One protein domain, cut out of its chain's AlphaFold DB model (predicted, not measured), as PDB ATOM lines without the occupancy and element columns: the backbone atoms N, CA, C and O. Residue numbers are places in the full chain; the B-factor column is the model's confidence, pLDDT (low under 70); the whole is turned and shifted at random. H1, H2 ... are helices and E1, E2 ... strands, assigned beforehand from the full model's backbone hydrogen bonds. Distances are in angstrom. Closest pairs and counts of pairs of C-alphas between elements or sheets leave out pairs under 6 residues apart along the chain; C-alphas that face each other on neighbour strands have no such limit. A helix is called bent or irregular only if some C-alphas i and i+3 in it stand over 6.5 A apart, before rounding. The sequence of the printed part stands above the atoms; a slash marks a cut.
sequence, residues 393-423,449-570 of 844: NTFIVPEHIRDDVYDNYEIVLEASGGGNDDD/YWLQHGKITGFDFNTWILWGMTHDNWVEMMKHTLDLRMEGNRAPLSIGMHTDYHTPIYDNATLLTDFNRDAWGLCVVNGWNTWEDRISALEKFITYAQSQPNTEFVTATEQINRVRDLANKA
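What this domain is: This is residues 393 to 423 and 449 to 570 of the 844 residues of the protein "Polysaccharide deacetylase" of Chitinivibrio alkaliphilus ACht1 (UniProt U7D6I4). An elongated body has two long helices, H4 and H7, side by side, with the small helix H3 near the middle and a third long helix, H1, beyond it. The strand E1 runs past H3 and H4; H5 and H6 gather near the start of H7, and at the far end E2 leads to H8, where residues 564 to 570 stick out. The printed part has 153 residues, mostly helix, in the order H1 H2 H3 H4 E1 H5 H6 H7 E2 H8; E1 and E2 pair with no named strand. It is compact, with a radius of gyration of the C-alphas of 17.2 A, and spans 57 by 35 by 27 A.

How they stand to each other: H1, residues 399 to 418, is irregular, with C-alphas 415 and 418 7.3 A apart. With residues 409 to 413 alone it only just touches H3, residues 460 to 466, over 3 pairs of C-alphas within 8 A; the closest, Tyr 409 and Leu 466, are 6.2 A apart, at a steep tilt of 60 degrees, the same way. With residues 399 to 406 alone it touches H2, residues 449 to 453, at Arg 402 and Leu 451, C-alphas 5.8 A apart. The closest C-alphas of H3 and E1, residues 493 to 498, are those of Asp 460 and Met 497, 5.0 A apart. H4, residues 471 to 487, touches H7, residues 531 to 547, at a shallow tilt of 26 degrees, the same way; the closest C-alphas, His 471 and Asp 533, are 5.4 A apart. H7 with residue 531 alone only just touches H5, residues 504 to 511, over 3 pairs within 8 A, closest at Pro 504 and Trp 531, 6.0 A. H6, residues 522 to 525, is close to but not clearly touching H3, with the C-alphas of Ile 465 and Cys 523 6.3 A apart. H8, residues 556 to 567, touches no helix. Every O i to N i+4 pair is within hydrogen-bond range in H2, H4, H7 and H8, against 12 of 16 in H1, 2 of 3 in H3 and 3 of 4 in H5; H6 is too short for one.

Where its parts are: H1 begins at C-alpha 399, (209.675, 199.170, 193.854), and is 25.5 A long. H4 measures 24.4 A, H7 24.5 A, E1 16.7 A and H8 16.5 A. E2 is residues 551 to 553. H8 ends at C-alpha 567, (232.638, 203.825, 169.010).

The domain as a whole: The C-alphas farthest apart, Asp 423 and Lys 569, are 58.3 A apart. Residues 424 to 448 are not printed, and C-alphas 423 and 449 are 26.3 A apart across this cut. Of the links that are printed whole, none is long. Mean pLDDT of the printed part is 89.8; residues 418 to 423, 509, 514 to 515 and 570 are under 70.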
ATOM      1  N   ASN A 393     216.354 209.549 178.601       95.75
ATOM      2  CA  ASN A 393     216.024 208.246 179.155       95.75
ATOM      3  C   ASN A 393     215.183 208.396 180.431       95.75
ATOM      4  O   ASN A 393     215.463 209.252 181.271       95.75
ATOM      5  N   THR A 394     214.235 207.486 180.644       95.69
ATOM      6  CA  THR A 394     213.472 207.450 181.896       95.69
ATOM      7  C   THR A 394     214.339 207.155 183.125       95.69
ATOM      8  O   THR A 394     215.263 206.330 183.071       95.69
ATOM      9  N   PHE A 395     213.974 207.751 184.256       97.94
ATOM     10  CA  PHE A 395     214.405 207.346 185.591       97.94
ATOM     11  C   PHE A 395     213.579 206.162 186.094       97.94
ATOM     12  O   PHE A 395     212.415 206.002 185.719       97.94
ATOM     13  N   ILE A 396     214.192 205.341 186.950       97.88
ATOM     14  CA  ILE A 396     213.573 204.147 187.525       97.88
ATOM     15  C   ILE A 396     213.295 204.385 189.005       97.88
ATOM     16  O   ILE A 396     214.207 204.595 189.806       97.88
ATOM     17  N   VAL A 397     212.019 204.327 189.369       98.19
ATOM     18  CA  VAL A 397     211.537 204.423 190.745       98.19
ATOM     19  C   VAL A 397     211.677 203.050 191.422       98.19
ATOM     20  O   VAL A 397     211.118 202.070 190.910       98.19
ATOM     21  N   PRO A 398     212.393 202.949 192.560       98.06
ATOM     22  CA  PRO A 398     212.500 201.722 193.343       98.06
ATOM     23  C   PRO A 398     211.131 201.170 193.727       98.06
ATOM     24  O   PRO A 398     210.255 201.925 194.146       98.06
ATOM     25  N   GLU A 399     210.961 199.849 193.635       96.88
ATOM     26  CA  GLU A 399     209.675 199.170 193.854       96.88
ATOM     27  C   GLU A 399     208.986 199.593 195.159       96.88
ATOM     28  O   GLU A 399     207.792 199.884 195.160       96.88
ATOM     29  N   HIS A 400     209.738 199.709 196.258       97.75
ATOM     30  CA  HIS A 400     209.176 199.992 197.580       97.75
ATOM     31  C   HIS A 400     208.694 201.433 197.786       97.75
ATOM     32  O   HIS A 400     208.024 201.666 198.787       97.75
ATOM     33  N   ILE A 401     209.002 202.374 196.881       97.94
ATOM     34  CA  ILE A 401     208.464 203.751 196.921       97.94
ATOM     35  C   ILE A 401     207.480 204.049 195.780       97.94
ATOM     36  O   ILE A 401     206.969 205.165 195.692       97.94
ATOM     37  N   ARG A 402     207.189 203.082 194.895       96.69
ATOM     38  CA  ARG A 402     206.304 203.308 193.734       96.69
ATOM     39  C   ARG A 402     204.877 203.657 194.134       96.69
ATOM     40  O   ARG A 402     204.280 204.488 193.458       96.69
ATOM     41  N   ASP A 403     204.346 203.034 195.186       96.31
ATOM     42  CA  ASP A 403     203.000 203.333 195.689       96.31
ATOM     43  C   ASP A 403     202.907 204.784 196.177       96.31
ATOM     44  O   ASP A 403     202.050 205.523 195.706       96.31
ATOM     45  N   ASP A 404     203.841 205.222 197.029       96.44
ATOM     46  CA  ASP A 404     203.859 206.588 197.575       96.44
ATOM     47  C   ASP A 404     203.970 207.647 196.466       96.44
ATOM     48  O   ASP A 404     203.276 208.664 196.478       96.44
ATOM     49  N   VAL A 405     204.835 207.400 195.479       96.50
ATOM     50  CA  VAL A 405     205.021 208.290 194.323       96.50
ATOM     51  C   VAL A 405     203.764 208.335 193.443       96.50
ATOM     52  O   VAL A 405     203.380 209.404 192.974       96.50
ATOM     53  N   TYR A 406     203.094 207.198 193.238       95.19
ATOM     54  CA  TYR A 406     201.867 207.135 192.442       95.19
ATOM     55  C   TYR A 406     200.681 207.807 193.131       95.19
ATOM     56  O   TYR A 406     199.912 208.504 192.476       95.19
ATOM     57  N   ASP A 407     200.541 207.628 194.444       94.88
ATOM     58  CA  ASP A 407     199.461 208.241 195.215       94.88
ATOM     59  C   ASP A 407     199.556 209.785 195.148       94.88
ATOM     60  O   ASP A 407     198.538 210.460 194.978       94.88
ATOM     61  N   ASN A 408     200.771 210.356 195.183       95.44
ATOM     62  CA  ASN A 408     200.980 211.794 194.961       95.44
ATOM     63  C   ASN A 408     200.600 212.220 193.533       95.44
ATOM     64  O   ASN A 408     199.904 213.223 193.356       95.44
ATOM     65  N   TYR A 409     201.018 211.450 192.525       92.44
ATOM     66  CA  TYR A 409     200.672 211.694 191.122       92.44
ATOM     67  C   TYR A 409     199.156 211.684 190.881       92.44
ATOM     68  O   TYR A 409     198.642 212.588 190.222       92.44
ATOM     69  N   GLU A 410     198.416 210.719 191.438       90.56
ATOM     70  CA  GLU A 410     196.956 210.670 191.286       90.56
ATOM     71  C   GLU A 410     196.278 211.910 191.872       90.56
ATOM     72  O   GLU A 410     195.369 212.454 191.247       90.56
ATOM     73  N   ILE A 411     196.753 212.397 193.023       91.44
ATOM     74  CA  ILE A 411     196.234 213.616 193.652       91.44
ATOM     75  C   ILE A 411     196.464 214.837 192.749       91.44
ATOM     76  O   ILE A 411     195.543 215.627 192.538       91.44
ATOM     77  N   VAL A 412     197.669 214.994 192.189       86.44
ATOM     78  CA  VAL A 412     197.984 216.098 191.262       86.44
ATOM     79  C   VAL A 412     197.141 216.000 189.991       86.44
ATOM     80  O   VAL A 412     196.554 216.993 189.550       86.44
ATOM     81  N   LEU A 413     197.037 214.807 189.404       83.62
ATOM     82  CA  LEU A 413     196.301 214.582 188.164       83.62
ATOM     83  C   LEU A 413     194.798 214.836 188.337       83.62
ATOM     84  O   LEU A 413     194.181 215.480 187.487       83.62
ATOM     85  N   GLU A 414     194.207 214.375 189.442       84.19
ATOM     86  CA  GLU A 414     192.808 214.646 189.778       84.19
ATOM     87  C   GLU A 414     192.560 216.153 189.897       84.19
ATOM     88  O   GLU A 414     191.619 216.686 189.300       84.19
ATOM     89  N   ALA A 415     193.450 216.857 190.594       80.94
ATOM     90  CA  ALA A 415     193.267 218.263 190.907       80.94
ATOM     91  C   ALA A 415     193.582 219.211 189.731       80.94
ATOM     92  O   ALA A 415     192.938 220.250 189.585       80.94
ATOM     93  N   SER A 416     194.472 218.816 188.812       74.56
ATOM     94  CA  SER A 416     194.739 219.530 187.546       74.56
ATOM     95  C   SER A 416     193.570 219.515 186.552       74.56
ATOM     96  O   SER A 416     193.655 220.100 185.472       74.56
ATOM     97  N   GLY A 417     192.465 218.839 186.884       70.44
ATOM     98  CA  GLY A 417     191.338 218.652 185.977       70.44
ATOM     99  C   GLY A 417     191.605 217.614 184.884       70.44
ATOM    100  O   GLY A 417     190.677 217.287 184.148       70.44
ATOM    101  N   GLY A 418     192.811 217.029 184.832       57.34
ATOM    102  CA  GLY A 418     193.110 215.830 184.042       57.34
ATOM    103  C   GLY A 418     192.324 214.601 184.512       57.34
ATOM    104  O   GLY A 418     192.181 213.631 183.774       57.34
ATOM    105  N   GLY A 419     191.758 214.660 185.723       45.62
ATOM    106  CA  GLY A 419     190.858 213.649 186.264       45.62
ATOM    107  C   GLY A 419     189.388 213.751 185.840       45.62
ATOM    108  O   GLY A 419     188.653 212.799 186.110       45.62
ATOM    109  N   ASN A 420     188.951 214.846 185.202       43.47
ATOM    110  CA  ASN A 420     187.537 215.084 184.892       43.47
ATOM    111  C   ASN A 420     187.140 214.528 183.517       43.47
ATOM    112  O   ASN A 420     187.083 215.256 182.530       43.47
ATOM    113  N   ASP A 421     186.730 213.261 183.506       47.56
ATOM    114  CA  ASP A 421     185.853 212.673 182.477       47.56
ATOM    115  C   ASP A 421     184.393 213.197 182.570       47.56
ATOM    116  O   ASP A 421     183.486 212.673 181.928       47.56
ATOM    117  N   ASP A 422     184.131 214.258 183.339       41.59
ATOM    118  CA  ASP A 422     182.796 214.844 183.551       41.59
ATOM    119  C   ASP A 422     182.338 215.810 182.427       41.59
ATOM    120  O   ASP A 422     181.390 216.576 182.601       41.59
ATOM    121  N   ASP A 423     182.917 215.703 181.222       43.81
ATOM    122  CA  ASP A 423     182.115 215.897 179.996       43.81
ATOM    123  C   ASP A 423     181.202 214.679 179.708       43.81
ATOM    124  O   ASP A 423     180.425 214.668 178.750       43.81
ATOM    125  N   TYR A 449     200.610 198.859 185.808       81.50
ATOM    126  CA  TYR A 449     201.736 199.108 184.916       81.50
ATOM    127  C   TYR A 449     202.820 199.938 185.615       81.50
ATOM    128  O   TYR A 449     203.993 199.567 185.629       81.50
ATOM    129  N   TRP A 450     202.429 201.033 186.265       87.56
ATOM    130  CA  TRP A 450     203.339 201.859 187.046       87.56
ATOM    131  C   TRP A 450     204.031 201.066 188.158       87.56
ATOM    132  O   TRP A 450     205.252 201.104 188.269       87.56
ATOM    133  N   LEU A 451     203.281 200.307 188.954       88.25
ATOM    134  CA  LEU A 451     203.838 199.503 190.040       88.25
ATOM    135  C   LEU A 451     204.800 198.431 189.523       88.25
ATOM    136  O   LEU A 451     205.767 198.115 190.212       88.25
ATOM    137  N   GLN A 452     204.596 197.924 188.306       85.06
ATOM    138  CA  GLN A 452     205.496 196.967 187.668       85.06
ATOM    139  C   GLN A 452     206.773 197.619 187.115       85.06
ATOM    140  O   GLN A 452     207.854 197.040 187.250       85.06
ATOM    141  N   HIS A 453     206.688 198.819 186.535       87.31
ATOM    142  CA  HIS A 453     207.795 199.404 185.765       87.31
ATOM    143  C   HIS A 453     208.444 200.644 186.399       87.31
ATOM    144  O   HIS A 453     209.658 200.793 186.304       87.31
ATOM    145  N   GLY A 454     207.671 201.515 187.054       94.00
ATOM    146  CA  GLY A 454     208.148 202.689 187.794       94.00
ATOM    147  C   GLY A 454     208.997 203.660 186.970       94.00
ATOM    148  O   GLY A 454     210.099 203.987 187.394       94.00
ATOM    149  N   LYS A 455     208.533 204.083 185.790       94.00
ATOM    150  CA  LYS A 455     209.327 204.884 184.838       94.00
ATOM    151  C   LYS A 455     208.832 206.316 184.695       94.00
ATOM    152  O   LYS A 455     207.690 206.520 184.286       94.00
ATOM    153  N   ILE A 456     209.706 207.291 184.922       94.00
ATOM    154  CA  ILE A 456     209.411 208.726 184.756       94.00
ATOM    155  C   ILE A 456     210.364 209.319 183.723       94.00
ATOM    156  O   ILE A 456     211.537 208.959 183.738       94.00
ATOM    157  N   THR A 457     209.902 210.227 182.857       93.00
ATOM    158  CA  THR A 457     210.773 211.044 181.993       93.00
ATOM    159  C   THR A 457     211.900 211.643 182.829       93.00
ATOM    160  O   THR A 457     211.662 212.088 183.951       93.00
ATOM    161  N   GLY A 458     213.116 211.672 182.288       93.62
ATOM    162  CA  GLY A 458     214.309 212.150 182.985       93.62
ATOM    163  C   GLY A 458     214.378 213.665 183.223       93.62
ATOM    164  O   GLY A 458     215.452 214.234 183.052       93.62
ATOM    165  N   PHE A 459     213.258 214.313 183.565       93.44
ATOM    166  CA  PHE A 459     213.122 215.754 183.777       93.44
ATOM    167  C   PHE A 459     212.494 216.096 185.129       93.44
ATOM    168  O   PHE A 459     211.633 215.385 185.657       93.44
ATOM    169  N   ASP A 460     212.918 217.225 185.676       94.25
ATOM    170  CA  ASP A 460     212.542 217.704 186.998       94.25
ATOM    171  C   ASP A 460     211.058 218.116 187.115       94.25
ATOM    172  O   ASP A 460     210.456 217.856 188.159       94.25
ATOM    173  N   PHE A 461     210.425 218.636 186.050       91.38
ATOM    174  CA  PHE A 461     208.970 218.855 185.988       91.38
ATOM    175  C   PHE A 461     208.221 217.564 186.287       91.38
ATOM    176  O   PHE A 461     207.356 217.512 187.167       91.38
ATOM    177  N   ASN A 462     208.588 216.500 185.569       92.62
ATOM    178  CA  ASN A 462     207.958 215.205 185.710       92.62
ATOM    179  C   ASN A 462     208.157 214.720 187.147       92.62
ATOM    180  O   ASN A 462     207.192 214.378 187.817       92.62
ATOM    181  N   THR A 463     209.368 214.776 187.689       96.56
ATOM    182  CA  THR A 463     209.611 214.236 189.029       96.56
ATOM    183  C   THR A 463     208.983 215.073 190.152       96.56
ATOM    184  O   THR A 463     208.242 214.545 190.981       96.56
ATOM    185  N   TRP A 464     209.245 216.378 190.200       95.94
ATOM    186  CA  TRP A 464     208.883 217.221 191.341       95.94
ATOM    187  C   TRP A 464     207.437 217.688 191.307       95.94
ATOM    188  O   TRP A 464     206.788 217.728 192.354       95.94
ATOM    189  N   ILE A 465     206.959 218.062 190.119       92.69
ATOM    190  CA  ILE A 465     205.698 218.784 189.953       92.69
ATOM    191  C   ILE A 465     204.588 217.816 189.572       92.69
ATOM    192  O   ILE A 465     203.590 217.718 190.284       92.69
ATOM    193  N   LEU A 466     204.781 217.050 188.498       89.12
ATOM    194  CA  LEU A 466     203.779 216.102 188.016       89.12
ATOM    195  C   LEU A 466     203.617 214.914 188.968       89.12
ATOM    196  O   LEU A 466     202.499 214.569 189.335       89.12
ATOM    197  N   TRP A 467     204.727 214.305 189.383       94.25
ATOM    198  CA  TRP A 467     204.725 213.136 190.263       94.25
ATOM    199  C   TRP A 467     204.813 213.488 191.753       94.25
ATOM    200  O   TRP A 467     204.795 212.592 192.598       94.25
ATOM    201  N   GLY A 468     204.900 214.780 192.094       95.69
ATOM    202  CA  GLY A 468     204.871 215.246 193.479       95.69
ATOM    203  C   GLY A 468     205.933 214.591 194.366       95.69
ATOM    204  O   GLY A 468     205.654 214.298 195.530       95.69
ATOM    205  N   MET A 469     207.119 214.280 193.828       97.81
ATOM    206  CA  MET A 469     208.140 213.559 194.589       97.81
ATOM    207  C   MET A 469     208.588 214.344 195.813       97.81
ATOM    208  O   MET A 469     208.794 215.556 195.757       97.81
ATOM    209  N   THR A 470     208.782 213.632 196.920       98.44
ATOM    210  CA  THR A 470     209.421 214.206 198.100       98.44
ATOM    211  C   THR A 470     210.931 214.279 197.921       98.44
ATOM    212  O   THR A 470     211.498 213.556 197.098       98.44
ATOM    213  N   HIS A 471     211.594 215.107 198.736       98.06
ATOM    214  CA  HIS A 471     213.057 215.146 198.824       98.06
ATOM    215  C   HIS A 471     213.669 213.731 198.877       98.06
ATOM    216  O   HIS A 471     214.554 213.390 198.091       98.06
ATOM    217  N   ASP A 472     213.202 212.897 199.815       98.50
ATOM    218  CA  ASP A 472     213.786 211.577 200.058       98.50
ATOM    219  C   ASP A 472     213.492 210.603 198.910       98.50
ATOM    220  O   ASP A 472     214.409 209.913 198.463       98.50
ATOM    221  N   ASN A 473     212.263 210.612 198.375       98.44
ATOM    222  CA  ASN A 473     211.882 209.756 197.248       98.44
ATOM    223  C   ASN A 473     212.703 210.075 195.996       98.44
ATOM    224  O   ASN A 473     213.156 209.161 195.306       98.44
ATOM    225  N   TRP A 474     212.940 211.359 195.715       98.56
ATOM    226  CA  TRP A 474     213.737 211.763 194.561       98.56
ATOM    227  C   TRP A 474     215.206 211.374 194.716       98.56
ATOM    228  O   TRP A 474     215.786 210.778 193.808       98.56
ATOM    229  N   VAL A 475     215.814 211.636 195.883       98.75
ATOM    230  CA  VAL A 475     217.204 211.226 196.153       98.75
ATOM    231  C   VAL A 475     217.351 209.713 196.028       98.75
ATOM    232  O   VAL A 475     218.350 209.238 195.485       98.75
ATOM    233  N   GLU A 476     216.387 208.944 196.531       98.69
ATOM    234  CA  GLU A 476     216.409 207.488 196.438       98.69
ATOM    235  C   GLU A 476     216.261 206.993 194.993       98.69
ATOM    236  O   GLU A 476     217.070 206.173 194.554       98.69
ATOM    237  N   MET A 477     215.312 207.542 194.228       98.62
ATOM    238  CA  MET A 477     215.144 207.238 192.803       98.62
ATOM    239  C   MET A 477     216.414 207.535 192.003       98.62
ATOM    240  O   MET A 477     216.843 206.704 191.203       98.62
ATOM    241  N   MET A 478     217.040 208.693 192.215       98.75
ATOM    242  CA  MET A 478     218.225 209.083 191.451       98.75
ATOM    243  C   MET A 478     219.438 208.210 191.776       98.75
ATOM    244  O   MET A 478     220.172 207.813 190.869       98.75
ATOM    245  N   LYS A 479     219.625 207.842 193.051       98.75
ATOM    246  CA  LYS A 479     220.648 206.864 193.457       98.75
ATOM    247  C   LYS A 479     220.407 205.507 192.811       98.75
ATOM    248  O   LYS A 479     221.311 204.974 192.182       98.75
ATOM    249  N   HIS A 480     219.180 204.999 192.912       98.62
ATOM    250  CA  HIS A 480     218.798 203.720 192.329       98.62
ATOM    251  C   HIS A 480     218.985 203.703 190.810       98.62
ATOM    252  O   HIS A 480     219.556 202.761 190.269       98.62
ATOM    253  N   THR A 481     218.582 204.773 190.124       98.56
ATOM    254  CA  THR A 481     218.775 204.914 188.678       98.56
ATOM    255  C   THR A 481     220.261 204.892 188.323       98.56
ATOM    256  O   THR A 481     220.643 204.174 187.403       98.56
ATOM    257  N   LEU A 482     221.117 205.624 189.049       98.62
ATOM    258  CA  LEU A 482     222.564 205.602 188.816       98.62
ATOM    259  C   LEU A 482     223.173 204.217 189.085       98.62
ATOM    260  O   LEU A 482     223.960 203.741 188.268       98.62
ATOM    261  N   ASP A 483     222.789 203.561 190.181       98.31
ATOM    262  CA  ASP A 483     223.232 202.203 190.514       98.31
ATOM    263  C   ASP A 483     222.888 201.219 189.390       98.31
ATOM    264  O   ASP A 483     223.774 200.517 188.905       98.31
ATOM    265  N   LEU A 484     221.653 201.251 188.875       97.31
ATOM    266  CA  LEU A 484     221.238 200.408 187.750       97.31
ATOM    267  C   LEU A 484     222.081 200.654 186.491       97.31
ATOM    268  O   LEU A 484     222.473 199.697 185.824       97.31
ATOM    269  N   ARG A 485     222.434 201.911 186.175       97.06
ATOM    270  CA  ARG A 485     223.340 202.207 185.046       97.06
ATOM    271  C   ARG A 485     224.725 201.613 185.273       97.06
ATOM    272  O   ARG A 485     225.285 201.007 184.360       97.06
ATOM    273  N   MET A 486     225.265 201.765 186.482       96.69
ATOM    274  CA  MET A 486     226.603 201.290 186.840       96.69
ATOM    275  C   MET A 486     226.721 199.763 186.882       96.69
ATOM    276  O   MET A 486     227.792 199.242 186.547       96.69
ATOM    277  N   GLU A 487     225.660 199.084 187.327       93.56
ATOM    278  CA  GLU A 487     225.522 197.622 187.369       93.56
ATOM    279  C   GLU A 487     225.221 197.032 185.989       93.56
ATOM    280  O   GLU A 487     225.622 195.906 185.693       93.56
ATOM    281  N   GLY A 488     224.537 197.803 185.147       93.12
ATOM    282  CA  GLY A 488     224.169 197.435 183.796       93.12
ATOM    283  C   GLY A 488     225.177 197.881 182.743       93.12
ATOM    284  O   GLY A 488     226.384 197.672 182.829       93.12
ATOM    285  N   ASN A 489     224.651 198.490 181.691       89.19
ATOM    286  CA  ASN A 489     225.350 198.805 180.458       89.19
ATOM    287  C   ASN A 489     226.146 200.115 180.472       89.19
ATOM    288  O   ASN A 489     226.754 200.450 179.453       89.19
ATOM    289  N   ARG A 490     226.109 200.863 181.581       95.75
ATOM    290  CA  ARG A 490     226.721 202.187 181.766       95.75
ATOM    291  C   ARG A 490     226.316 203.258 180.762       95.75
ATOM    292  O   ARG A 490     227.081 204.194 180.525       95.75
ATOM    293  N   ALA A 491     225.121 203.143 180.182       96.81
ATOM    294  CA  ALA A 491     224.569 204.214 179.366       96.81
ATOM    295  C   ALA A 491     224.594 205.540 180.156       96.81
ATOM    296  O   ALA A 491     224.248 205.531 181.347       96.81
ATOM    297  N   PRO A 492     225.002 206.665 179.537       98.06
ATOM    298  CA  PRO A 492     225.035 207.958 180.206       98.06
ATOM    299  C   PRO A 492     223.706 208.296 180.890       98.06
ATOM    300  O   PRO A 492     222.630 208.076 180.329       98.06
ATOM    301  N   LEU A 493     223.790 208.829 182.108       98.25
ATOM    302  CA  LEU A 493     222.639 209.347 182.840       98.25
ATOM    303  C   LEU A 493     222.503 210.837 182.521       98.25
ATOM    304  O   LEU A 493     223.281 211.642 183.019       98.25
ATOM    305  N   SER A 494     221.541 211.181 181.668       97.19
ATOM    306  CA  SER A 494     221.215 212.577 181.348       97.19
ATOM    307  C   SER A 494     220.053 213.028 182.232       97.19
ATOM    308  O   SER A 494     219.088 212.281 182.390       97.19
ATOM    309  N   ILE A 495     220.173 214.206 182.840       97.31
ATOM    310  CA  ILE A 495     219.201 214.772 183.782       97.31
ATOM    311  C   ILE A 495     218.758 216.121 183.229       97.31
ATOM    312  O   ILE A 495     219.562 217.050 183.176       97.31
ATOM    313  N   GLY A 496     217.501 216.213 182.806       95.38
ATOM    314  CA  GLY A 496     216.870 217.468 182.416       95.38
ATOM    315  C   GLY A 496     216.355 218.225 183.635       95.38
ATOM    316  O   GLY A 496     215.737 217.619 184.515       95.38
ATOM    317  N   MET A 497     216.630 219.523 183.728       93.62
ATOM    318  CA  MET A 497     216.222 220.346 184.875       93.62
ATOM    319  C   MET A 497     215.908 221.774 184.448       93.62
ATOM    320  O   MET A 497     216.528 222.227 183.507       93.62
ATOM    321  N   HIS A 498     215.058 222.516 185.146       89.62
ATOM    322  CA  HIS A 498     214.830 223.939 184.884       89.62
ATOM    323  C   HIS A 498     215.377 224.764 186.045       89.62
ATOM    324  O   HIS A 498     215.181 224.420 187.212       89.62
ATOM    325  N   THR A 499     216.113 225.840 185.768       84.38
ATOM    326  CA  THR A 499     216.753 226.607 186.852       84.38
ATOM    327  C   THR A 499     215.732 227.332 187.730       84.38
ATOM    328  O   THR A 499     215.914 227.403 188.947       84.38
ATOM    329  N   ASP A 500     214.628 227.803 187.158       77.81
ATOM    330  CA  ASP A 500     213.543 228.481 187.869       77.81
ATOM    331  C   ASP A 500     212.883 227.588 188.925       77.81
ATOM    332  O   ASP A 500     212.585 228.065 190.024       77.81
ATOM    333  N   TYR A 501     212.747 226.284 188.671       86.94
ATOM    334  CA  TYR A 501     212.129 225.346 189.615       86.94
ATOM    335  C   TYR A 501     212.905 225.262 190.924       86.94
ATOM    336  O   TYR A 501     212.361 224.867 191.952       86.94
ATOM    337  N   HIS A 502     214.163 225.677 190.937       89.31
ATOM    338  CA  HIS A 502     215.011 225.684 192.118       89.31
ATOM    339  C   HIS A 502     215.037 227.048 192.811       89.31
ATOM    340  O   HIS A 502     215.986 227.364 193.520       89.31
ATOM    341  N   THR A 503     213.984 227.853 192.642       80.12
ATOM    342  CA  THR A 503     213.880 229.182 193.249       80.12
ATOM    343  C   THR A 503     212.636 229.344 194.124       80.12
ATOM    344  O   THR A 503     211.578 228.763 193.843       80.12
ATOM    345  N   PRO A 504     212.696 230.220 195.145       76.19
ATOM    346  CA  PRO A 504     211.505 230.637 195.881       76.19
ATOM    347  C   PRO A 504     210.476 231.345 194.992       76.19
ATOM    348  O   PRO A 504     209.295 231.382 195.348       76.19
ATOM    349  N   ILE A 505     210.885 231.911 193.851       72.88
ATOM    350  CA  ILE A 505     209.969 232.542 192.896       72.88
ATOM    351  C   ILE A 505     209.035 231.487 192.321       72.88
ATOM    352  O   ILE A 505     207.826 231.675 192.382       72.88
ATOM    353  N   TYR A 506     209.549 230.357 191.845       80.06
ATOM    354  CA  TYR A 506     208.691 229.333 191.256       80.06
ATOM    355  C   TYR A 506     207.655 228.795 192.252       80.06
ATOM    356  O   TYR A 506     206.465 228.737 191.940       80.06
ATOM    357  N   ASP A 507     208.054 228.524 193.498       81.75
ATOM    358  CA  ASP A 507     207.100 228.112 194.533       81.75
ATOM    359  C   ASP A 507     206.025 229.180 194.775       81.75
ATOM    360  O   ASP A 507     204.828 228.904 194.705       81.75
ATOM    361  N   ASN A 508     206.426 230.421 195.044       75.62
ATOM    362  CA  ASN A 508     205.498 231.438 195.540       75.62
ATOM    363  C   ASN A 508     204.726 232.169 194.432       75.62
ATOM    364  O   ASN A 508     203.571 232.545 194.635       75.62
ATOM    365  N   ALA A 509     205.357 232.381 193.281       63.06
ATOM    366  CA  ALA A 509     204.848 233.165 192.160       63.06
ATOM    367  C   ALA A 509     204.320 232.316 191.002       63.06
ATOM    368  O   ALA A 509     203.534 232.843 190.217       63.06
ATOM    369  N   THR A 510     204.694 231.037 190.905       71.88
ATOM    370  CA  THR A 510     204.181 230.137 189.861       71.88
ATOM    371  C   THR A 510     203.232 229.108 190.459       71.88
ATOM    372  O   THR A 510     202.043 229.099 190.122       71.88
ATOM    373  N   LEU A 511     203.710 228.277 191.385       74.31
ATOM    374  CA  LEU A 511     202.957 227.146 191.929       74.31
ATOM    375  C   LEU A 511     201.849 227.563 192.899       74.31
ATOM    376  O   LEU A 511     200.752 227.018 192.833       74.31
ATOM    377  N   LEU A 512     202.095 228.541 193.772       78.06
ATOM    378  CA  LEU A 512     201.121 228.988 194.778       78.06
ATOM    379  C   LEU A 512     200.140 230.066 194.284       78.06
ATOM    380  O   LEU A 512     199.359 230.600 195.077       78.06
ATOM    381  N   THR A 513     200.131 230.361 192.982       72.38
ATOM    382  CA  THR A 513     199.113 231.226 192.365       72.38
ATOM    383  C   THR A 513     197.733 230.584 192.418       72.38
ATOM    384  O   THR A 513     197.617 229.367 192.342       72.38
ATOM    385  N   ASP A 514     196.666 231.387 192.459       63.91
ATOM    386  CA  ASP A 514     195.285 230.876 192.518       63.91
ATOM    387  C   ASP A 514     194.956 229.864 191.399       63.91
ATOM    388  O   ASP A 514     194.111 228.997 191.589       63.91
ATOM    389  N   PHE A 515     195.624 229.953 190.243       68.38
ATOM    390  CA  PHE A 515     195.428 229.025 189.127       68.38
ATOM    391  C   PHE A 515     196.140 227.676 189.324       68.38
ATOM    392  O   PHE A 515     195.548 226.637 189.047       68.38
ATOM    393  N   ASN A 516     197.393 227.676 189.788       70.94
ATOM    394  CA  ASN A 516     198.194 226.451 189.917       70.94
ATOM    395  C   ASN A 516     198.081 225.795 191.296       70.94
ATOM    396  O   ASN A 516     198.313 224.593 191.414       70.94
ATOM    397  N   ARG A 517     197.729 226.560 192.334       78.25
ATOM    398  CA  ARG A 517     197.798 226.150 193.742       78.25
ATOM    399  C   ARG A 517     197.020 224.880 194.040       78.25
ATOM    400  O   ARG A 517     197.514 224.022 194.763       78.25
ATOM    401  N   ASP A 518     195.822 224.786 193.478       81.94
ATOM    402  CA  ASP A 518     194.918 223.664 193.708       81.94
ATOM    403  C   ASP A 518     195.244 222.459 192.811       81.94
ATOM    404  O   ASP A 518     194.551 221.459 192.900       81.94
ATOM    405  N   ALA A 519     196.285 222.529 191.976       85.56
ATOM    406  CA  ALA A 519     196.738 221.456 191.095       85.56
ATOM    407  C   ALA A 519     198.243 221.196 191.273       85.56
ATOM    408  O   ALA A 519     198.656 220.470 192.171       85.56
ATOM    409  N   TRP A 520     199.083 221.830 190.456       85.62
ATOM    410  CA  TRP A 520     200.539 221.685 190.504       85.62
ATOM    411  C   TRP A 520     201.139 222.167 191.827       85.62
ATOM    412  O   TRP A 520     202.086 221.571 192.329       85.62
ATOM    413  N   GLY A 521     200.554 223.195 192.446       87.56
ATOM    414  CA  GLY A 521     200.982 223.713 193.745       87.56
ATOM    415  C   GLY A 521     200.731 222.774 194.925       87.56
ATOM    416  O   GLY A 521     201.214 223.057 196.024       87.56
ATOM    417  N   LEU A 522     200.053 221.637 194.710       92.31
ATOM    418  CA  LEU A 522     199.902 220.577 195.711       92.31
ATOM    419  C   LEU A 522     201.244 220.037 196.200       92.31
ATOM    420  O   LEU A 522     201.345 219.714 197.382       92.31
ATOM    421  N   CYS A 523     202.286 220.039 195.362       92.44
ATOM    422  CA  CYS A 523     203.630 219.657 195.799       92.44
ATOM    423  C   CYS A 523     204.152 220.515 196.961       92.44
ATOM    424  O   CYS A 523     204.715 219.970 197.912       92.44
ATOM    425  N   VAL A 524     203.849 221.816 196.957       92.38
ATOM    426  CA  VAL A 524     204.230 222.744 198.026       92.38
ATOM    427  C   VAL A 524     203.214 222.714 199.168       92.38
ATOM    428  O   VAL A 524     203.595 222.580 200.331       92.38
ATOM    429  N   VAL A 525     201.906 222.809 198.885       93.75
ATOM    430  CA  VAL A 525     200.899 222.927 199.962       93.75
ATOM    431  C   VAL A 525     200.720 221.649 200.780       93.75
ATOM    432  O   VAL A 525     200.384 221.739 201.963       93.75
ATOM    433  N   ASN A 526     200.982 220.477 200.194       95.75
ATOM    434  CA  ASN A 526     200.987 219.206 200.919       95.75
ATOM    435  C   ASN A 526     202.343 218.910 201.580       95.75
ATOM    436  O   ASN A 526     202.470 217.903 202.277       95.75
ATOM    437  N   GLY A 527     203.337 219.788 201.399       95.31
ATOM    438  CA  GLY A 527     204.674 219.635 201.965       95.31
ATOM    439  C   GLY A 527     205.432 218.442 201.392       95.31
ATOM    440  O   GLY A 527     206.153 217.777 202.132       95.31
ATOM    441  N   TRP A 528     205.227 218.128 200.109       96.88
ATOM    442  CA  TRP A 528     205.991 217.079 199.438       96.88
ATOM    443  C   TRP A 528     207.383 217.586 199.074       96.88
ATOM    444  O   TRP A 528     208.364 216.931 199.414       96.88
ATOM    445  N   ASN A 529     207.472 218.756 198.436       97.31
ATOM    446  CA  ASN A 529     208.741 219.422 198.161       97.31
ATOM    447  C   ASN A 529     208.593 220.951 198.101       97.31
ATOM    448  O   ASN A 529     207.545 221.475 197.723       97.31
ATOM    449  N   THR A 530     209.670 221.648 198.453       94.94
ATOM    450  CA  THR A 530     209.904 223.077 198.189       94.94
ATOM    451  C   THR A 530     211.141 223.261 197.310       94.94
ATOM    452  O   THR A 530     211.887 222.313 197.059       94.94
ATOM    453  N   TRP A 531     211.418 224.480 196.857       91.25
ATOM    454  CA  TRP A 531     212.651 224.781 196.125       91.25
ATOM    455  C   TRP A 531     213.922 224.417 196.917       91.25
ATOM    456  O   TRP A 531     214.863 223.883 196.328       91.25
ATOM    457  N   GLU A 532     213.943 224.596 198.247       93.44
ATOM    458  CA  GLU A 532     215.073 224.176 199.088       93.44
ATOM    459  C   GLU A 532     215.246 222.655 199.100       93.44
ATOM    460  O   GLU A 532     216.375 222.154 199.055       93.44
ATOM    461  N   ASP A 533     214.137 221.909 199.146       96.44
ATOM    462  CA  ASP A 533     214.161 220.450 199.052       96.44
ATOM    463  C   ASP A 533     214.744 220.010 197.707       96.44
ATOM    464  O   ASP A 533     215.596 219.118 197.668       96.44
ATOM    465  N   ARG A 534     214.343 220.666 196.611       96.06
ATOM    466  CA  ARG A 534     214.821 220.360 195.255       96.06
ATOM    467  C   ARG A 534     216.318 220.649 195.098       96.06
ATOM    468  O   ARG A 534     217.041 219.805 194.567       96.06
ATOM    469  N   ILE A 535     216.812 221.778 195.619       94.62
ATOM    470  CA  ILE A 535     218.255 222.083 195.691       94.62
ATOM    471  C   ILE A 535     218.997 221.022 196.508       94.62
ATOM    472  O   ILE A 535     219.944 220.397 196.020       94.62
ATOM    473  N   SER A 536     218.556 220.782 197.747       96.56
ATOM    474  CA  SER A 536     219.250 219.875 198.665       96.56
ATOM    475  C   SER A 536     219.293 218.444 198.130       96.56
ATOM    476  O   SER A 536     220.293 217.741 198.310       96.56
ATOM    477  N   ALA A 537     218.229 218.005 197.458       98.06
ATOM    478  CA  ALA A 537     218.159 216.698 196.828       98.06
ATOM    479  C   ALA A 537     219.174 216.554 195.684       98.06
ATOM    480  O   ALA A 537     219.908 215.560 195.653       98.06
ATOM    481  N   LEU A 538     219.276 217.553 194.797       97.56
ATOM    482  CA  LEU A 538     220.257 217.548 193.708       97.56
ATOM    483  C   LEU A 538     221.692 217.530 194.250       97.56
ATOM    484  O   LEU A 538     222.493 216.692 193.838       97.56
ATOM    485  N   GLU A 539     222.013 218.377 195.229       97.50
ATOM    486  CA  GLU A 539     223.342 218.416 195.857       97.50
ATOM    487  C   GLU A 539     223.711 217.080 196.522       97.50
ATOM    488  O   GLU A 539     224.847 216.595 196.410       97.50
ATOM    489  N   LYS A 540     222.744 216.435 197.191       98.50
ATOM    490  CA  LYS A 540     222.922 215.097 197.776       98.50
ATOM    491  C   LYS A 540     223.151 214.036 196.709       98.50
ATOM    492  O   LYS A 540     223.973 213.143 196.929       98.50
ATOM    493  N   PHE A 541     222.448 214.111 195.582       98.56
ATOM    494  CA  PHE A 541     222.672 213.210 194.459       98.56
ATOM    495  C   PHE A 541     224.058 213.424 193.837       98.56
ATOM    496  O   PHE A 541     224.795 212.451 193.700       98.56
ATOM    497  N   ILE A 542     224.463 214.669 193.556       98.38
ATOM    498  CA  ILE A 542     225.797 214.994 193.022       98.38
ATOM    499  C   ILE A 542     226.891 214.462 193.948       98.38
ATOM    500  O   ILE A 542     227.791 213.749 193.502       98.38
ATOM    501  N   THR A 543     226.777 214.728 195.253       98.44
ATOM    502  CA  THR A 543     227.718 214.220 196.264       98.44
ATOM    503  C   THR A 543     227.803 212.692 196.231       98.44
ATOM    504  O   THR A 543     228.890 212.116 196.288       98.44
ATOM    505  N   TYR A 544     226.656 212.016 196.138       98.69
ATOM    506  CA  TYR A 544     226.609 210.563 196.043       98.69
ATOM    507  C   TYR A 544     227.249 210.054 194.746       98.69
ATOM    508  O   TYR A 544     228.080 209.150 194.815       98.69
ATOM    509  N   ALA A 545     226.930 210.646 193.597       98.44
ATOM    510  CA  ALA A 545     227.467 210.259 192.299       98.44
ATOM    511  C   ALA A 545     228.993 210.428 192.236       98.44
ATOM    512  O   ALA A 545     229.698 209.516 191.816       98.44
ATOM    513  N   GLN A 546     229.524 211.538 192.756       97.94
ATOM    514  CA  GLN A 546     230.971 211.766 192.873       97.94
ATOM    515  C   GLN A 546     231.665 210.776 193.823       97.94
ATOM    516  O   GLN A 546     232.872 210.557 193.717       97.94
ATOM    517  N   SER A 547     230.926 210.180 194.765       98.12
ATOM    518  CA  SER A 547     231.457 209.133 195.643       98.12
ATOM    519  C   SER A 547     231.521 207.753 194.975       98.12
ATOM    520  O   SER A 547     232.216 206.870 195.485       98.12
ATOM    521  N   GLN A 548     230.834 207.565 193.840       98.38
ATOM    522  CA  GLN A 548     230.840 206.304 193.107       98.38
ATOM    523  C   GLN A 548     232.127 206.131 192.285       98.38
ATOM    524  O   GLN A 548     232.658 207.090 191.719       98.38
ATOM    525  N   PRO A 549     232.664 204.903 192.190       96.38
ATOM    526  CA  PRO A 549     233.876 204.647 191.427       96.38
ATOM    527  C   PRO A 549     233.641 204.852 189.926       96.38
ATOM    528  O   PRO A 549     232.640 204.399 189.373       96.38
ATOM    529  N   ASN A 550     234.620 205.457 189.247       95.94
ATOM    530  CA  ASN A 550     234.606 205.670 187.794       95.94
ATOM    531  C   ASN A 550     233.324 206.365 187.298       95.94
ATOM    532  O   ASN A 550     232.766 205.951 186.283       95.94
ATOM    533  N   THR A 551     232.851 207.379 188.025       98.12
ATOM    534  CA  THR A 551     231.703 208.211 187.641       98.12
ATOM    535  C   THR A 551     232.169 209.645 187.411       98.12
ATOM    536  O   THR A 551     232.906 210.191 188.231       98.12
ATOM    537  N   GLU A 552     231.772 210.248 186.291       98.25
ATOM    538  CA  GLU A 552     232.195 211.592 185.881       98.25
ATOM    539  C   GLU A 552     230.996 212.428 185.423       98.25
ATOM    540  O   GLU A 552     230.163 211.963 184.644       98.25
ATOM    541  N   PHE A 553     230.945 213.681 185.881       98.50
ATOM    542  CA  PHE A 553     230.050 214.691 185.322       98.50
ATOM    543  C   PHE A 553     230.700 215.321 184.091       98.50
ATOM    544  O   PHE A 553     231.865 215.724 184.141       98.50
ATOM    545  N   VAL A 554     229.947 215.408 183.002       98.19
ATOM    546  CA  VAL A 554     230.392 215.940 181.712       98.19
ATOM    547  C   VAL A 554     229.312 216.838 181.115       98.19
ATOM    548  O   VAL A 554     228.132 216.714 181.441       98.19
ATOM    549  N   THR A 555     229.710 217.739 180.220       97.56
ATOM    550  CA  THR A 555     228.742 218.457 179.383       97.56
ATOM    551  C   THR A 555     228.194 217.525 178.294       97.56
ATOM    552  O   THR A 555     228.751 216.450 178.047       97.56
ATOM    553  N   ALA A 556     227.109 217.915 177.631       96.81
ATOM    554  CA  ALA A 556     226.467 217.127 176.582       96.81
ATOM    555  C   ALA A 556     227.403 216.875 175.384       96.81
ATOM    556  O   ALA A 556     227.554 215.738 174.936       96.81
ATOM    557  N   THR A 557     228.130 217.894 174.922       96.75
ATOM    558  CA  THR A 557     229.140 217.749 173.865       96.75
ATOM    559  C   THR A 557     230.284 216.828 174.290       96.75
ATOM    560  O   THR A 557     230.706 215.972 173.509       96.75
ATOM    561  N   GLU A 558     230.794 216.952 175.521       97.06
ATOM    562  CA  GLU A 558     231.843 216.046 176.009       97.06
ATOM    563  C   GLU A 558     231.320 214.606 176.104       97.06
ATOM    564  O   GLU A 558     232.025 213.675 175.711       97.06
ATOM    565  N   GLN A 559     230.067 214.405 176.527       97.00
ATOM    566  CA  GLN A 559     229.408 213.100 176.489       97.00
ATOM    567  C   GLN A 559     229.412 212.517 175.069       97.00
ATOM    568  O   GLN A 559     229.886 211.394 174.889       97.00
ATOM    569  N   ILE A 560     228.968 213.270 174.057       96.75
ATOM    570  CA  ILE A 560     228.992 212.824 172.653       96.75
ATOM    571  C   ILE A 560     230.411 212.486 172.200       96.75
ATOM    572  O   ILE A 560     230.641 211.413 171.643       96.75
ATOM    573  N   ASN A 561     231.389 213.344 172.492       95.88
ATOM    574  CA  ASN A 561     232.779 213.097 172.119       95.88
ATOM    575  C   ASN A 561     233.318 211.809 172.753       95.88
ATOM    576  O   ASN A 561     233.990 211.037 172.074       95.88
ATOM    577  N   ARG A 562     232.993 211.525 174.022       95.25
ATOM    578  CA  ARG A 562     233.389 210.279 174.700       95.25
ATOM    579  C   ARG A 562     232.722 209.050 174.098       95.25
ATOM    580  O   ARG A 562     233.388 208.028 173.933       95.25
ATOM    581  N   VAL A 563     231.440 209.141 173.757       93.44
ATOM    582  CA  VAL A 563     230.686 208.059 173.107       93.44
ATOM    583  C   VAL A 563     231.244 207.783 171.709       93.44
ATOM    584  O   VAL A 563     231.538 206.631 171.389       93.44
ATOM    585  N   ARG A 564     231.504 208.827 170.919       92.12
ATOM    586  CA  ARG A 564     232.180 208.744 169.617       92.12
ATOM    587  C   ARG A 564     233.563 208.111 169.735       92.12
ATOM    588  O   ARG A 564     233.907 207.203 168.984       92.12
ATOM    589  N   ASP A 565     234.349 208.525 170.722       92.06
ATOM    590  CA  ASP A 565     235.668 207.959 170.998       92.06
ATOM    591  C   ASP A 565     235.615 206.471 171.356       92.06
ATOM    592  O   ASP A 565     236.539 205.719 171.036       92.06
ATOM    593  N   LEU A 566     234.569 206.047 172.070       87.44
ATOM    594  CA  LEU A 566     234.321 204.641 172.373       87.44
ATOM    595  C   LEU A 566     233.951 203.876 171.102       87.44
ATOM    596  O   LEU A 566     234.551 202.831 170.856       87.44
ATOM    597  N   ALA A 567     233.048 204.417 170.283       83.38
ATOM    598  CA  ALA A 567     232.638 203.825 169.010       83.38
ATOM    599  C   ALA A 567     233.830 203.650 168.053       83.38
ATOM    600  O   ALA A 567     234.051 202.568 167.522       83.38
ATOM    601  N   ASN A 568     234.690 204.663 167.939       82.88
ATOM    602  CA  ASN A 568     235.900 204.625 167.110       82.88
ATOM    603  C   ASN A 568     236.974 203.647 167.622       82.88
ATOM    604  O   ASN A 568     237.891 203.278 166.888       82.88
ATOM    605  N   LYS A 569     236.893 203.240 168.894       80.31
ATOM    606  CA  LYS A 569     237.758 202.217 169.508       80.31
ATOM    607  C   LYS A 569     237.100 200.843 169.534       80.31
ATOM    608  O   LYS A 569     237.752 199.902 170.003       80.31
ATOM    609  N   ALA A 570     235.845 200.720 169.095       68.44
ATOM    610  CA  ALA A 570     235.230 199.424 168.895       68.44
ATOM    611  C   ALA A 570     236.153 198.622 167.971       68.44
ATOM    612  O   ALA A 570     236.678 199.183 167.001       68.44
TER     613      ALA A 570